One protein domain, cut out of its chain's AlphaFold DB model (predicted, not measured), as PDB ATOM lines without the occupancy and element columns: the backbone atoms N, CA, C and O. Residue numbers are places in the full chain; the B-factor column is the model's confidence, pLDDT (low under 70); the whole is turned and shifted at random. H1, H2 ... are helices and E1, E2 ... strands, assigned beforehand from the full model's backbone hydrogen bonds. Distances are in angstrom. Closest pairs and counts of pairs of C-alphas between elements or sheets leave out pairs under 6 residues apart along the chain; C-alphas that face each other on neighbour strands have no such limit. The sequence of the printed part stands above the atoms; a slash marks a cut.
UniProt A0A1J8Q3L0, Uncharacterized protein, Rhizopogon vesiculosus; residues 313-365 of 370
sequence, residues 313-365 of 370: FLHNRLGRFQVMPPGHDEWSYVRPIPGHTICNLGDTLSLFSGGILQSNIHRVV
ATOM      1  N   PHE A 313     298.672 327.224 390.422       65.50
ATOM      2  CA  PHE A 313     297.244 327.382 390.128       65.50
ATOM      3  C   PHE A 313     296.925 326.927 388.706       65.50
ATOM      4  O   PHE A 313     297.251 327.601 387.727       65.50
ATOM      5  N   LEU A 314     296.223 325.803 388.585       65.38
ATOM      6  CA  LEU A 314     295.810 325.256 387.304       65.38
ATOM      7  C   LEU A 314     294.368 325.655 386.969       65.38
ATOM      8  O   LEU A 314     293.393 325.100 387.486       65.38
ATOM      9  N   HIS A 315     294.243 326.602 386.042       63.16
ATOM     10  CA  HIS A 315     292.973 327.031 385.458       63.16
ATOM     11  C   HIS A 315     292.667 326.131 384.267       63.16
ATOM     12  O   HIS A 315     293.244 326.318 383.197       63.16
ATOM     13  N   ASN A 316     291.814 325.121 384.435       58.06
ATOM     14  CA  ASN A 316     291.664 324.117 383.391       58.06
ATOM     15  C   ASN A 316     290.239 323.996 382.838       58.06
ATOM     16  O   ASN A 316     289.304 323.677 383.565       58.06
ATOM     17  N   ARG A 317     290.096 324.196 381.518       53.94
ATOM     18  CA  ARG A 317     288.884 323.864 380.742       53.94
ATOM     19  C   ARG A 317     288.915 322.438 380.161       53.94
ATOM     20  O   ARG A 317     287.869 321.953 379.749       53.94
ATOM     21  N   LEU A 318     290.072 321.759 380.119       52.28
ATOM     22  CA  LEU A 318     290.252 320.443 379.479       52.28
ATOM     23  C   LEU A 318     291.239 319.573 380.255       52.28
ATOM     24  O   LEU A 318     292.399 319.930 380.397       52.28
ATOM     25  N   GLY A 319     290.804 318.413 380.734       58.84
ATOM     26  CA  GLY A 319     291.517 317.681 381.769       58.84
ATOM     27  C   GLY A 319     292.996 317.313 381.497       58.84
ATOM     28  O   GLY A 319     293.266 316.407 380.721       58.84
ATOM     29  N   ARG A 320     293.943 317.954 382.210       71.75
ATOM     30  CA  ARG A 320     295.416 317.836 382.076       71.75
ATOM     31  C   ARG A 320     296.197 317.463 383.353       71.75
ATOM     32  O   ARG A 320     297.380 317.164 383.242       71.75
ATOM     33  N   PHE A 321     295.584 317.472 384.543       77.50
ATOM     34  CA  PHE A 321     296.274 317.171 385.813       77.50
ATOM     35  C   PHE A 321     296.053 315.730 386.266       77.50
ATOM     36  O   PHE A 321     294.908 315.287 386.390       77.50
ATOM     37  N   GLN A 322     297.148 315.020 386.534       81.94
ATOM     38  CA  GLN A 322     297.127 313.655 387.049       81.94
ATOM     39  C   GLN A 322     297.912 313.552 388.355       81.94
ATOM     40  O   GLN A 322     298.984 314.142 388.484       81.94
ATOM     41  N   VAL A 323     297.397 312.757 389.289       83.50
ATOM     42  CA  VAL A 323     298.052 312.415 390.558       83.50
ATOM     43  C   VAL A 323     298.216 310.903 390.651       83.50
ATOM     44  O   VAL A 323     297.376 310.167 390.134       83.50
ATOM     45  N   MET A 324     299.278 310.440 391.298       84.50
ATOM     46  CA  MET A 324     299.470 309.033 391.640       84.50
ATOM     47  C   MET A 324     299.160 308.857 393.132       84.50
ATOM     48  O   MET A 324     299.910 309.379 393.961       84.50
ATOM     49  N   PRO A 325     298.027 308.225 393.498       81.50
ATOM     50  CA  PRO A 325     297.651 308.058 394.898       81.50
ATOM     51  C   PRO A 325     298.653 307.176 395.666       81.50
ATOM     52  O   PRO A 325     299.253 306.280 395.070       81.50
ATOM     53  N   PRO A 326     298.810 307.358 396.990       75.75
ATOM     54  CA  PRO A 326     299.728 306.546 397.783       75.75
ATOM     55  C   PRO A 326     299.359 305.061 397.716       75.75
ATOM     56  O   PRO A 326     298.209 304.698 397.955       75.75
ATOM     57  N   GLY A 327     300.335 304.206 397.409       80.50
ATOM     58  CA  GLY A 327     300.131 302.757 397.298       80.50
ATOM     59  C   GLY A 327     299.501 302.289 395.981       80.50
ATOM     60  O   GLY A 327     299.130 301.123 395.881       80.50
ATOM     61  N   HIS A 328     299.381 303.171 394.984       78.56
ATOM     62  CA  HIS A 328     298.915 302.841 393.639       78.56
ATOM     63  C   HIS A 328     299.994 303.145 392.592       78.56
ATOM     64  O   HIS A 328     300.679 304.158 392.686       78.56
ATOM     65  N   ASP A 329     300.060 302.318 391.546       83.00
ATOM     66  CA  ASP A 329     300.981 302.496 390.407       83.00
ATOM     67  C   ASP A 329     300.299 303.137 389.180       83.00
ATOM     68  O   ASP A 329     300.879 303.239 388.096       83.00
ATOM     69  N   GLU A 330     299.044 303.574 389.332       83.62
ATOM     70  CA  GLU A 330     298.234 304.144 388.256       83.62
ATOM     71  C   GLU A 330     297.956 305.639 388.450       83.62
ATOM     72  O   GLU A 330     297.702 306.136 389.551       83.62
ATOM     73  N   TRP A 331     297.949 306.368 387.333       84.56
ATOM     74  CA  TRP A 331     297.688 307.804 387.303       84.56
ATOM     75  C   TRP A 331     296.190 308.102 387.290       84.56
ATOM     76  O   TRP A 331     295.476 307.730 386.361       84.56
ATOM     77  N   SER A 332     295.731 308.865 388.278       82.44
ATOM     78  CA  SER A 332     294.341 309.294 388.410       82.44
ATOM     79  C   SER A 332     294.144 310.724 387.930       82.44
ATOM     80  O   SER A 332     294.889 311.636 388.288       82.44
ATOM     81  N   TYR A 333     293.108 310.932 387.122       81.12
ATOM     82  CA  TYR A 333     292.781 312.243 386.584       81.12
ATOM     83  C   TYR A 333     292.001 313.094 387.597       81.12
ATOM     84  O   TYR A 333     290.951 312.672 388.081       81.12
ATOM     85  N   VAL A 334     292.452 314.325 387.862       77.06
ATOM     86  CA  VAL A 334     291.745 315.252 388.761       77.06
ATOM     87  C   VAL A 334     290.972 316.280 387.939       77.06
ATOM     88  O   VAL A 334     291.537 317.131 387.240       77.06
ATOM     89  N   ARG A 335     289.640 316.194 387.997       73.12
ATOM     90  CA  ARG A 335     288.743 317.091 387.264       73.12
ATOM     91  C   ARG A 335     288.465 318.368 388.072       73.12
ATOM     92  O   ARG A 335     287.987 318.250 389.197       73.12
ATOM     93  N   PRO A 336     288.709 319.569 387.514       71.00
ATOM     94  CA  PRO A 336     288.311 320.812 388.163       71.00
ATOM     95  C   PRO A 336     286.791 320.893 388.296       71.00
ATOM     96  O   PRO A 336     286.054 320.475 387.399       71.00
ATOM     97  N   ILE A 337     286.327 321.486 389.392       78.75
ATOM     98  CA  ILE A 337     284.919 321.851 389.559       78.75
ATOM     99  C   ILE A 337     284.633 323.059 388.644       78.75
ATOM    100  O   ILE A 337     285.450 323.983 388.602       78.75
ATOM    101  N   PRO A 338     283.508 323.099 387.902       75.56
ATOM    102  CA  PRO A 338     283.160 324.252 387.074       75.56
ATOM    103  C   PRO A 338     283.219 325.573 387.858       75.56
ATOM    104  O   PRO A 338     282.739 325.659 388.987       75.56
ATOM    105  N   GLY A 339     283.836 326.601 387.268       73.50
ATOM    106  CA  GLY A 339     284.021 327.912 387.908       73.50
ATOM    107  C   GLY A 339     285.136 327.979 388.963       73.50
ATOM    108  O   GLY A 339     285.317 329.033 389.558       73.50
ATOM    109  N   HIS A 340     285.884 326.893 389.180       72.44
ATOM    110  CA  HIS A 340     286.949 326.813 390.179       72.44
ATOM    111  C   HIS A 340     288.297 326.427 389.549       72.44
ATOM    112  O   HIS A 340     288.362 325.814 388.481       72.44
ATOM    113  N   THR A 341     289.381 326.772 390.243       72.44
ATOM    114  CA  THR A 341     290.774 326.478 389.868       72.44
ATOM    115  C   THR A 341     291.325 325.396 390.793       72.44
ATOM    116  O   THR A 341     291.027 325.398 391.986       72.44
ATOM    117  N   ILE A 342     292.144 324.480 390.269       73.94
ATOM    118  CA  ILE A 342     292.889 323.539 391.116       73.94
ATOM    119  C   ILE A 342     294.135 324.260 391.625       73.94
ATOM    120  O   ILE A 342     294.931 324.747 390.825       73.94
ATOM    121  N   CYS A 343     294.307 324.329 392.941       71.69
ATOM    122  CA  CYS A 343     295.517 324.847 393.567       71.69
ATOM    123  C   CYS A 343     296.329 323.674 394.119       71.69
ATOM    124  O   CYS A 343     295.829 322.929 394.962       71.69
ATOM    125  N   ASN A 344     297.557 323.502 393.628       70.94
ATOM    126  CA  ASN A 344     298.525 322.621 394.259       70.94
ATOM    127  C   ASN A 344     299.264 323.396 395.350       70.94
ATOM    128  O   ASN A 344     299.850 324.445 395.078       70.94
ATOM    129  N   LEU A 345     299.209 322.874 396.575       69.56
ATOM    130  CA  LEU A 345     299.859 323.466 397.745       69.56
ATOM    131  C   LEU A 345     301.265 322.887 397.999       69.56
ATOM    132  O   LEU A 345     301.979 323.392 398.867       69.56
ATOM    133  N   GLY A 346     301.656 321.856 397.239       68.06
ATOM    134  CA  GLY A 346     302.990 321.255 397.262       68.06
ATOM    135  C   GLY A 346     303.421 320.691 398.619       68.06
ATOM    136  O   GLY A 346     302.614 320.484 399.530       68.06
ATOM    137  N   ASP A 347     304.730 320.476 398.759       69.12
ATOM    138  CA  ASP A 347     305.376 319.997 399.989       69.12
ATOM    139  C   ASP A 347     305.322 321.039 401.125       69.12
ATOM    140  O   ASP A 347     305.486 320.709 402.303       69.12
ATOM    141  N   THR A 348     304.963 322.286 400.799       65.50
ATOM    142  CA  THR A 348     304.704 323.376 401.748       65.50
ATOM    143  C   THR A 348     303.681 322.983 402.820       65.50
ATOM    144  O   THR A 348     303.822 323.329 403.994       65.50
ATOM    145  N   LEU A 349     302.651 322.213 402.447       68.25
ATOM    146  CA  LEU A 349     301.638 321.751 403.399       68.25
ATOM    147  C   LEU A 349     302.189 320.699 404.371       68.25
ATOM    148  O   LEU A 349     301.702 320.590 405.498       68.25
ATOM    149  N   SER A 350     303.219 319.954 403.968       67.88
ATOM    150  CA  SER A 350     303.923 319.018 404.844       67.88
ATOM    151  C   SER A 350     304.705 319.750 405.922       67.88
ATOM    152  O   SER A 350     304.614 319.394 407.096       67.88
ATOM    153  N   LEU A 351     305.366 320.850 405.559       61.75
ATOM    154  CA  LEU A 351     306.060 321.715 406.512       61.75
ATOM    155  C   LEU A 351     305.084 322.353 407.511       61.75
ATOM    156  O   LEU A 351     305.275 322.230 408.721       61.75
ATOM    157  N   PHE A 352     303.999 322.972 407.033       67.88
ATOM    158  CA  PHE A 352     303.029 323.639 407.915       67.88
ATOM    159  C   PHE A 352     302.219 322.684 408.792       67.88
ATOM    160  O   PHE A 352     301.802 323.063 409.885       67.88
ATOM    161  N   SER A 353     301.991 321.452 408.334       70.88
ATOM    162  CA  SER A 353     301.277 320.439 409.114       70.88
ATOM    163  C   SER A 353     302.188 319.596 410.012       70.88
ATOM    164  O   SER A 353     301.688 318.714 410.706       70.88
ATOM    165  N   GLY A 354     303.507 319.827 410.014       65.75
ATOM    166  CA  GLY A 354     304.453 319.021 410.795       65.75
ATOM    167  C   GLY A 354     304.559 317.568 410.315       65.75
ATOM    168  O   GLY A 354     304.723 316.662 411.129       65.75
ATOM    169  N   GLY A 355     304.425 317.334 409.008       65.62
ATOM    170  CA  GLY A 355     304.525 316.017 408.372       65.62
ATOM    171  C   GLY A 355     303.222 315.214 408.320       65.62
ATOM    172  O   GLY A 355     303.236 314.082 407.840       65.62
ATOM    173  N   ILE A 356     302.100 315.778 408.786       69.00
ATOM    174  CA  ILE A 356     300.787 315.109 408.792       69.00
ATOM    175  C   ILE A 356     300.208 315.001 407.375       69.00
ATOM    176  O   ILE A 356     299.621 313.982 407.018       69.00
ATOM    177  N   LEU A 357     300.361 316.048 406.567       68.00
ATOM    178  CA  LEU A 357     299.927 316.075 405.173       68.00
ATOM    179  C   LEU A 357     301.149 315.898 404.274       68.00
ATOM    180  O   LEU A 357     302.176 316.537 404.481       68.00
ATOM    181  N   GLN A 358     301.053 315.021 403.282       67.00
ATOM    182  CA  GLN A 358     302.136 314.750 402.337       67.00
ATOM    183  C   GLN A 358     301.634 314.954 400.913       67.00
ATOM    184  O   GLN A 358     300.474 314.666 400.606       67.00
ATOM    185  N   SER A 359     302.501 315.492 400.058       72.19
ATOM    186  CA  SER A 359     302.180 315.698 398.652       72.19
ATOM    187  C   SER A 359     302.163 314.367 397.907       72.19
ATOM    188  O   SER A 359     302.976 313.480 398.165       72.19
ATOM    189  N   ASN A 360     301.247 314.242 396.950       74.88
ATOM    190  CA  ASN A 360     301.263 313.131 396.007       74.88
ATOM    191  C   ASN A 360     302.146 313.481 394.810       74.88
ATOM    192  O   ASN A 360     302.167 314.627 394.346       74.88
ATOM    193  N   ILE A 361     302.806 312.464 394.255       78.44
ATOM    194  CA  ILE A 361     303.476 312.598 392.964       78.44
ATOM    195  C   ILE A 361     302.414 312.974 391.930       78.44
ATOM    196  O   ILE A 361     301.369 312.325 391.813       78.44
ATOM    197  N   HIS A 362     302.677 314.033 391.176       80.44
ATOM    198  CA  HIS A 362     301.746 314.549 390.188       80.44
ATOM    199  C   HIS A 362     302.463 314.911 388.889       80.44
ATOM    200  O   HIS A 362     303.691 314.991 388.816       80.44
ATOM    201  N   ARG A 363     301.678 315.080 387.825       78.19
ATOM    202  CA  ARG A 363     302.173 315.506 386.515       78.19
ATOM    203  C   ARG A 363     301.106 316.248 385.726       78.19
ATOM    204  O   ARG A 363     299.902 316.069 385.939       78.19
ATOM    205  N   VAL A 364     301.567 317.022 384.751       73.69
ATOM    206  CA  VAL A 364     300.713 317.641 383.737       73.69
ATOM    207  C   VAL A 364     301.030 316.994 382.399       73.69
ATOM    208  O   VAL A 364     302.169 317.035 381.942       73.69
ATOM    209  N   VAL A 365     300.024 316.379 381.782       70.62
ATOM    210  CA  VAL A 365     300.177 315.688 380.495       70.62
ATOM    211  C   VAL A 365     299.438 316.424 379.374       70.62
ATOM    212  O   VAL A 365     298.409 317.063 379.635       70.62
TER     213      VAL A 365
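This is residues 313 to 365 of the 370 residues of an uncharacterized protein of Rhizopogon vesiculosus (UniProt A0A1J8Q3L0). Little regular structure: mostly loops round a short two-stranded ladder, E1 and E3, with strand E2 and the one-turn helix H1 apart from E1. The long loop 324 to 341 joins E1 to E2; residues 332 to 333 pair with E1, and residues 313 to 314 with E2. The 53 printed residues run E1, E2, H1, E3, mixed in class, with 14 in named elements. The whole is only just loose, close to compact, with radius of gyration of the C-alphas 12.2 A and spans 34 by 26 by 15 A.

E1, residues 321 to 323, 6.9 A, begins at C-alpha (296.274, 317.171, 385.813). E2 is residues 342 to 344, 6.5 A. H1 is residues 348 to 352, 6.4 A. E3, residues 362 to 364, 7.2 A, ends at C-alpha (300.713, 317.641, 383.737).

E1 and E3 are antiparallel at 160 degrees; N 322 and O 363 are 3.0 A apart, within hydrogen-bond range. E2 pairs with no named strand and is apart from E3. H1's O i to N i+4 pair is within hydrogen-bond range.

The C-alphas of Leu 318 and Gly 354, the two farthest apart, are 34.4 A apart. The printed part has no cut. Residues 313 to 319, 345 to 352 and 354 to 358 are under pLDDT 70.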